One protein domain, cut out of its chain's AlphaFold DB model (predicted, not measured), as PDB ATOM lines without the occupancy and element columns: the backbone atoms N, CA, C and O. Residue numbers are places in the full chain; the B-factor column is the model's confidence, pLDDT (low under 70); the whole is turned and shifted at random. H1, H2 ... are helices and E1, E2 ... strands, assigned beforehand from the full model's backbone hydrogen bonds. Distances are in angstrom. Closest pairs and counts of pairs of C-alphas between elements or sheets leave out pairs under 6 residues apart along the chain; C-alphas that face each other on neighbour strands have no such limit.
ATOM      1  N   LYS A   3     130.520 297.870 205.896       88.81
ATOM      2  CA  LYS A   3     131.317 298.220 207.070       88.81
ATOM      3  C   LYS A   3     131.748 296.956 207.800       88.81
ATOM      4  O   LYS A   3     130.919 296.139 208.215       88.81
ATOM      5  N   VAL A   4     133.049 296.815 207.992       88.56
ATOM      6  CA  VAL A   4     133.660 295.649 208.626       88.56
ATOM      7  C   VAL A   4     134.633 296.067 209.718       88.56
ATOM      8  O   VAL A   4     134.990 297.236 209.861       88.56
ATOM      9  N   ILE A   5     135.044 295.089 210.513       90.19
ATOM     10  CA  ILE A   5     136.092 295.237 211.511       90.19
ATOM     11  C   ILE A   5     137.146 294.147 211.331       90.19
ATOM     12  O   ILE A   5     136.828 292.960 211.194       90.19
ATOM     13  N   ALA A   6     138.411 294.552 211.355       90.25
ATOM     14  CA  ALA A   6     139.537 293.638 211.434       90.25
ATOM     15  C   ALA A   6     139.512 292.935 212.795       90.25
ATOM     16  O   ALA A   6     139.652 293.577 213.828       90.25
ATOM     17  N   SER A   7     139.340 291.617 212.816       86.94
ATOM     18  CA  SER A   7     139.504 290.795 214.018       86.94
ATOM     19  C   SER A   7     140.972 290.584 214.380       86.94
ATOM     20  O   SER A   7     141.297 290.506 215.557       86.94
ATOM     21  N   THR A   8     141.861 290.514 213.389       83.25
ATOM     22  CA  THR A   8     143.317 290.430 213.590       83.25
ATOM     23  C   THR A   8     144.044 291.293 212.561       83.25
ATOM     24  O   THR A   8     143.434 291.722 211.585       83.25
ATOM     25  N   ARG A   9     145.352 291.523 212.750       86.44
ATOM     26  CA  ARG A   9     146.179 292.226 211.758       86.44
ATOM     27  C   ARG A   9     146.239 291.436 210.447       86.44
ATOM     28  O   ARG A   9     146.497 290.232 210.479       86.44
ATOM     29  N   GLY A  10     146.042 292.101 209.313       85.62
ATOM     30  CA  GLY A  10     146.073 291.460 207.999       85.62
ATOM     31  C   GLY A  10     146.238 292.447 206.847       85.62
ATOM     32  O   GLY A  10     146.126 293.652 207.037       85.62
ATOM     33  N   TYR A  11     146.556 291.929 205.662       86.25
ATOM     34  CA  TYR A  11     146.744 292.722 204.447       86.25
ATOM     35  C   TYR A  11     145.500 292.643 203.564       86.25
ATOM     36  O   TYR A  11     145.038 291.540 203.258       86.25
ATOM     37  N   ILE A  12     144.956 293.791 203.172       84.19
ATOM     38  CA  ILE A  12     143.814 293.899 202.263       84.19
ATOM     39  C   ILE A  12     143.944 295.164 201.425       84.19
ATOM     40  O   ILE A  12     144.334 296.207 201.934       84.19
ATOM     41  N   ASP A  13     143.614 295.061 200.140       76.06
ATOM     42  CA  ASP A  13     143.542 296.212 199.229       76.06
ATOM     43  C   ASP A  13     144.833 297.049 199.139       76.06
ATOM     44  O   ASP A  13     144.810 298.259 198.964       76.06
ATOM     45  N   GLY A  14     145.998 296.414 199.291       82.62
ATOM     46  CA  GLY A  14     147.271 297.137 199.267       82.62
ATOM     47  C   GLY A  14     147.760 297.616 200.638       82.62
ATOM     48  O   GLY A  14     148.912 298.036 200.751       82.62
ATOM     49  N   GLU A  15     146.934 297.514 201.681       85.31
ATOM     50  CA  GLU A  15     147.179 298.109 202.994       85.31
ATOM     51  C   GLU A  15     147.132 297.082 204.137       85.31
ATOM     52  O   GLU A  15     146.385 296.102 204.122       85.31
ATOM     53  N   ILE A  16     147.959 297.298 205.163       85.81
ATOM     54  CA  ILE A  16     147.940 296.494 206.389       85.81
ATOM     55  C   ILE A  16     146.941 297.119 207.363       85.81
ATOM     56  O   ILE A  16     147.117 298.256 207.788       85.81
ATOM     57  N   ARG A  17     145.935 296.347 207.772       88.44
ATOM     58  CA  ARG A  17     144.941 296.736 208.779       88.44
ATOM     59  C   ARG A  17     145.254 296.096 210.123       88.44
ATOM     60  O   ARG A  17     145.669 294.939 210.177       88.44
ATOM     61  N   GLU A  18     145.069 296.852 211.201       85.81
ATOM     62  CA  GLU A  18     145.331 296.432 212.586       85.81
ATOM     63  C   GLU A  18     144.089 295.799 213.233       85.81
ATOM     64  O   GLU A  18     142.956 296.063 212.839       85.81
ATOM     65  N   ALA A  19     144.283 294.964 214.256       87.69
ATOM     66  CA  ALA A  19     143.175 294.338 214.976       87.69
ATOM     67  C   ALA A  19     142.316 295.392 215.702       87.69
ATOM     68  O   ALA A  19     142.799 296.117 216.570       87.69
ATOM     69  N   GLY A  20     141.026 295.440 215.377       85.50
ATOM     70  CA  GLY A  20     140.065 296.413 215.895       85.50
ATOM     71  C   GLY A  20     139.848 297.616 214.977       85.50
ATOM     72  O   GLY A  20     138.971 298.435 215.269       85.50
ATOM     73  N   ASP A  21     140.590 297.706 213.869       87.06
ATOM     74  CA  ASP A  21     140.392 298.743 212.860       87.06
ATOM     75  C   ASP A  21     139.073 298.518 212.110       87.06
ATOM     76  O   ASP A  21     138.755 297.401 211.684       87.06
ATOM     77  N   SER A  22     138.268 299.575 212.001       88.81
ATOM     78  CA  SER A  22     136.958 299.541 211.340       88.81
ATOM     79  C   SER A  22     137.075 300.226 209.984       88.81
ATOM     80  O   SER A  22     137.397 301.409 209.940       88.81
ATOM     81  N   PHE A  23     136.785 299.515 208.898       87.12
ATOM     82  CA  PHE A  23     136.947 300.035 207.539       87.12
ATOM     83  C   PHE A  23     135.809 299.577 206.622       87.12
ATOM     84  O   PHE A  23     135.016 298.699 206.975       87.12
ATOM     85  N   GLU A  24     135.689 300.223 205.465       89.31
ATOM     86  CA  GLU A  24     134.673 299.921 204.459       89.31
ATOM     87  C   GLU A  24     135.310 299.139 203.311       89.31
ATOM     88  O   GLU A  24     136.299 299.576 202.731       89.31
ATOM     89  N   ILE A  25     134.756 297.967 203.002       84.94
ATOM     90  CA  ILE A  25     135.184 297.123 201.877       84.94
ATOM     91  C   ILE A  25     134.087 297.134 200.817       84.94
ATOM     92  O   ILE A  25     132.906 297.249 201.144       84.94
ATOM     93  N   ASP A  26     134.432 296.981 199.542       85.44
ATOM     94  CA  ASP A  26     133.414 296.815 198.512       85.44
ATOM     95  C   ASP A  26     132.586 295.517 198.671       85.44
ATOM     96  O   ASP A  26     133.088 294.483 199.110       85.44
ATOM     97  N   ASP A  27     131.294 295.558 198.314       79.69
ATOM     98  CA  ASP A  27     130.413 294.384 198.486       79.69
ATOM     99  C   ASP A  27     130.848 293.226 197.578       79.69
ATOM    100  O   ASP A  27     130.741 292.065 197.976       79.69
ATOM    101  N   ALA A  28     131.411 293.537 196.403       80.31
ATOM    102  CA  ALA A  28     131.946 292.538 195.485       80.31
ATOM    103  C   ALA A  28     133.104 291.750 196.119       80.31
ATOM    104  O   ALA A  28     133.115 290.523 196.062       80.31
ATOM    105  N   LEU A  29     134.033 292.436 196.799       80.12
ATOM    106  CA  LEU A  29     135.162 291.788 197.477       80.12
ATOM    107  C   LEU A  29     134.713 291.016 198.728       80.12
ATOM    108  O   LEU A  29     135.281 289.975 199.052       80.12
ATOM    109  N   TRP A  30     133.694 291.512 199.436       79.56
ATOM    110  CA  TRP A  30     133.164 290.859 200.637       79.56
ATOM    111  C   TRP A  30     132.360 289.587 200.342       79.56
ATOM    112  O   TRP A  30     132.413 288.636 201.127       79.56
ATOM    113  N   LYS A  31     131.609 289.563 199.235       78.12
ATOM    114  CA  LYS A  31     130.847 288.381 198.803       78.12
ATOM    115  C   LYS A  31     131.716 287.283 198.208       78.12
ATOM    116  O   LYS A  31     131.291 286.131 198.198       78.12
ATOM    117  N   ASP A  32     132.914 287.620 197.746       79.31
ATOM    118  CA  ASP A  32     133.880 286.642 197.269       79.31
ATOM    119  C   ASP A  32     134.423 285.816 198.442       79.31
ATOM    120  O   ASP A  32     135.333 286.225 199.161       79.31
ATOM    121  N   GLU A  33     133.877 284.618 198.642       74.50
ATOM    122  CA  GLU A  33     134.253 283.730 199.749       74.50
ATOM    123  C   GLU A  33     135.746 283.342 199.723       74.50
ATOM    124  O   GLU A  33     136.352 283.088 200.763       74.50
ATOM    125  N   THR A  34     136.369 283.376 198.539       75.12
ATOM    126  CA  THR A  34     137.806 283.114 198.343       75.12
ATOM    127  C   THR A  34     138.700 284.300 198.705       75.12
ATOM    128  O   THR A  34     139.865 284.105 199.058       75.12
ATOM    129  N   ARG A  35     138.175 285.529 198.624       73.50
ATOM    130  CA  ARG A  35     138.917 286.767 198.909       73.50
ATOM    131  C   ARG A  35     138.543 287.391 200.237       73.50
ATOM    132  O   ARG A  35     139.302 288.220 200.735       73.50
ATOM    133  N   ARG A  36     137.423 286.977 200.831       76.19
ATOM    134  CA  ARG A  36     136.998 287.399 202.157       76.19
ATOM    135  C   ARG A  36     138.002 286.880 203.182       76.19
ATOM    136  O   ARG A  36     138.024 285.684 203.491       76.19
ATOM    137  N   PRO A  37     138.824 287.757 203.768       72.94
ATOM    138  CA  PRO A  37     139.809 287.295 204.715       72.94
ATOM    139  C   PRO A  37     139.097 286.863 205.993       72.94
ATOM    140  O   PRO A  37     138.290 287.605 206.549       72.94
ATOM    141  N   LYS A  38     139.430 285.675 206.506       82.31
ATOM    142  CA  LYS A  38     138.846 285.131 207.751       82.31
ATOM    143  C   LYS A  38     139.116 286.021 208.971       82.31
ATOM    144  O   LYS A  38     138.431 285.906 209.981       82.31
ATOM    145  N   TRP A  39     140.108 286.907 208.867       84.81
ATOM    146  CA  TRP A  39     140.427 287.911 209.873       84.81
ATOM    147  C   TRP A  39     139.514 289.140 209.826       84.81
ATOM    148  O   TRP A  39     139.609 289.966 210.723       84.81
ATOM    149  N   VAL A  40     138.616 289.276 208.849       86.38
ATOM    150  CA  VAL A  40     137.657 290.383 208.754       86.38
ATOM    151  C   VAL A  40     136.256 289.890 209.114       86.38
ATOM    152  O   VAL A  40     135.755 288.901 208.575       86.38
ATOM    153  N   ALA A  41     135.598 290.602 210.025       85.81
ATOM    154  CA  ALA A  41     134.252 290.297 210.491       85.81
ATOM    155  C   ALA A  41     133.288 291.453 210.174       85.81
ATOM    156  O   ALA A  41     133.724 292.602 210.090       85.81
ATOM    157  N   PRO A  42     131.979 291.183 210.012       88.00
ATOM    158  CA  PRO A  42     130.993 292.247 209.877       88.00
ATOM    159  C   PRO A  42     131.040 293.167 211.099       88.00
ATOM    160  O   PRO A  42     131.180 292.700 212.238       88.00
ATOM    161  N   TYR A  43     130.934 294.476 210.863       88.50
ATOM    162  CA  TYR A  43     130.958 295.453 211.940       88.50
ATOM    163  C   TYR A  43     129.725 295.273 212.826       88.50
ATOM    164  O   TYR A  43     128.598 295.554 212.426       88.50
ATOM    165  N   THR A  44     129.952 294.803 214.048       85.69
ATOM    166  CA  THR A  44     128.939 294.729 215.099       85.69
ATOM    167  C   THR A  44     129.534 295.297 216.385       85.69
ATOM    168  O   THR A  44     130.738 295.137 216.622       85.69
ATOM    169  N   PRO A  45     128.730 295.966 217.228       80.69
ATOM    170  CA  PRO A  45     129.218 296.552 218.475       80.69
ATOM    171  C   PRO A  45     129.815 295.490 219.410       80.69
ATOM    172  O   PRO A  45     130.858 295.726 220.019       80.69
ATOM    173  N   GLU A  46     129.230 294.289 219.447       82.75
ATOM    174  CA  GLU A  46     129.790 293.143 220.171       82.75
ATOM    175  C   GLU A  46     131.154 292.723 219.628       82.75
ATOM    176  O   GLU A  46     132.082 292.500 220.405       82.75
ATOM    177  N   ARG A  47     131.320 292.647 218.301       84.19
ATOM    178  CA  ARG A  47     132.605 292.243 217.723       84.19
ATOM    179  C   ARG A  47     133.679 293.303 217.921       84.19
ATOM    180  O   ARG A  47     134.816 292.948 218.212       84.19
ATOM    181  N   ALA A  48     133.322 294.582 217.848       80.88
ATOM    182  CA  ALA A  48     134.231 295.674 218.180       80.88
ATOM    183  C   ALA A  48     134.704 295.618 219.635       80.88
ATOM    184  O   ALA A  48     135.895 295.792 219.894       80.88
ATOM    185  N   ALA A  49     133.811 295.306 220.575       82.44
ATOM    186  CA  ALA A  49     134.192 295.082 221.964       82.44
ATOM    187  C   ALA A  49     135.078 293.831 222.121       82.44
ATOM    188  O   ALA A  49     136.111 293.897 222.785       82.44
ATOM    189  N   ALA A  50     134.720 292.718 221.472       80.00
ATOM    190  CA  ALA A  50     135.449 291.454 221.563       80.00
ATOM    191  C   ALA A  50     136.884 291.556 221.022       80.00
ATOM    192  O   ALA A  50     137.814 291.097 221.678       80.00
ATOM    193  N   VAL A  51     137.078 292.198 219.867       79.56
ATOM    194  CA  VAL A  51     138.413 292.375 219.275       79.56
ATOM    195  C   VAL A  51     139.258 293.328 220.113       79.56
ATOM    196  O   VAL A  51     140.410 293.026 220.391       79.56
ATOM    197  N   ARG A  52     138.691 294.436 220.605       74.44
ATOM    198  CA  ARG A  52     139.410 295.345 221.518       74.44
ATOM    199  C   ARG A  52     139.834 294.654 222.814       74.44
ATOM    200  O   ARG A  52     140.913 294.943 223.334       74.44
ATOM    201  N   GLN A  53     139.009 293.741 223.328       68.62
ATOM    202  CA  GLN A  53     139.375 292.914 224.475       68.62
ATOM    203  C   GLN A  53     140.469 291.899 224.135       68.62
ATOM    204  O   GLN A  53     141.377 291.733 224.942       68.62
ATOM    205  N   ASP A  54     140.422 291.256 222.968       65.12
ATOM    206  CA  ASP A  54     141.456 290.313 222.519       65.12
ATOM    207  C   ASP A  54     142.814 291.006 222.303       65.12
ATOM    208  O   ASP A  54     143.824 290.571 222.856       65.12
ATOM    209  N   SER A  55     142.820 292.174 221.647       61.19
ATOM    210  CA  SER A  55     144.010 293.021 221.467       61.19
ATOM    211  C   SER A  55     144.617 293.496 222.797       61.19
ATOM    212  O   SER A  55     145.814 293.762 222.867       61.19
ATOM    213  N   THR A  56     143.807 293.577 223.860       57.03
ATOM    214  CA  THR A  56     144.228 293.982 225.217       57.03
ATOM    215  C   THR A  56     144.577 292.781 226.115       57.03
ATOM    216  O   THR A  56     145.273 292.933 227.118       57.03
ATOM    217  N   ARG A  57     144.173 291.551 225.758       52.44
ATOM    218  CA  ARG A  57     144.432 290.311 226.523       52.44
ATOM    219  C   ARG A  57     145.786 289.659 226.221       52.44
ATOM    220  O   ARG A  57     145.948 288.450 226.377       52.44
TER     221      ARG A  57
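This is residues 3 to 57 of the 102 residues of an uncharacterized protein of Rhizobium sp. RM (UniProt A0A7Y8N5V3). A small sheet of three short strands, E4, E1 and E5, stands between two helices at opposite ends of the long axis, H1 at one end and H2 at the other, each only grazing the sheet. The hairpin E2 and E3 is set off to one side, where the chain swings out after E1 and folds back toward E4. The printed part has 55 residues, with five named strands and two named helices in the order E1, E2, E3, E4, H1, E5, H2; both sheets are antiparallel and the class is mixed, helices and strands. The whole is compact, with a radius of gyration of the C-alphas of 10.8 A, and elongated, spanning 32 by 20 by 16 A.

E1 is residues 3 to 6, beginning at C-alpha 3, (131.317, 298.220, 207.070), and 10.4 A long. E2, residues 10 to 12, spans 6.6 A and E3, residues 15 to 17, spans 6.4 A. E4, residues 22 to 25, is 9.9 A long. H1, residues 27 to 31, spans 6.0 A, with C-alpha 27 at (130.413, 294.384, 198.486). E5, residues 40 to 42, spans 7.0 A. H2, residues 45 to 56, is the longest helix at 16.7 A and ends at C-alpha 56, (144.228, 293.982, 225.217).

In the larger sheet E1 is the inner strand, and E4 and E5 are the edge strands. E1 and E5 are antiparallel at 141 degrees, with N 5 and O 41 within hydrogen-bond range at 2.8 A. E4 and E1 are antiparallel at 122 degrees, with N 4 and O 23 at 2.9 A. E4, H1 and E5 form a split strand-helix-strand unit, two strands of one sheet that are not neighbours, with a helix between them along the chain and E1 between them in the sheet; its crossover is right-handed. H1 is on the sheet but only grazes it, with residues 27 to 30. H2 is on it too and only grazes it, with residues 45 to 51; the closest C-alphas of E1 and H2, those of Ile 5 and Ala 48, are 6.9 A apart. H1 and H2 are apart. E2 and E3 form an antiparallel hairpin at 138 degrees, with N 17 and O 10 at 2.8 A. E1 and E2 meet only through their link, and E3 and E4 are apart. The closest C-alphas of E1 and E3, those of Ala 6 and Arg 17, are 6.8 A apart. In both helices every O i to N i+4 pair is within hydrogen-bond range.

The two C-alphas farthest apart, those of Ala 28 and Arg 57, are 33.5 A apart. The printed part has no cut. The link from H1 to E5, 8 residues, is short; the other links are tight. The mean pLDDT of the printed part is 81.3, and residues 53 to 57 are under 70.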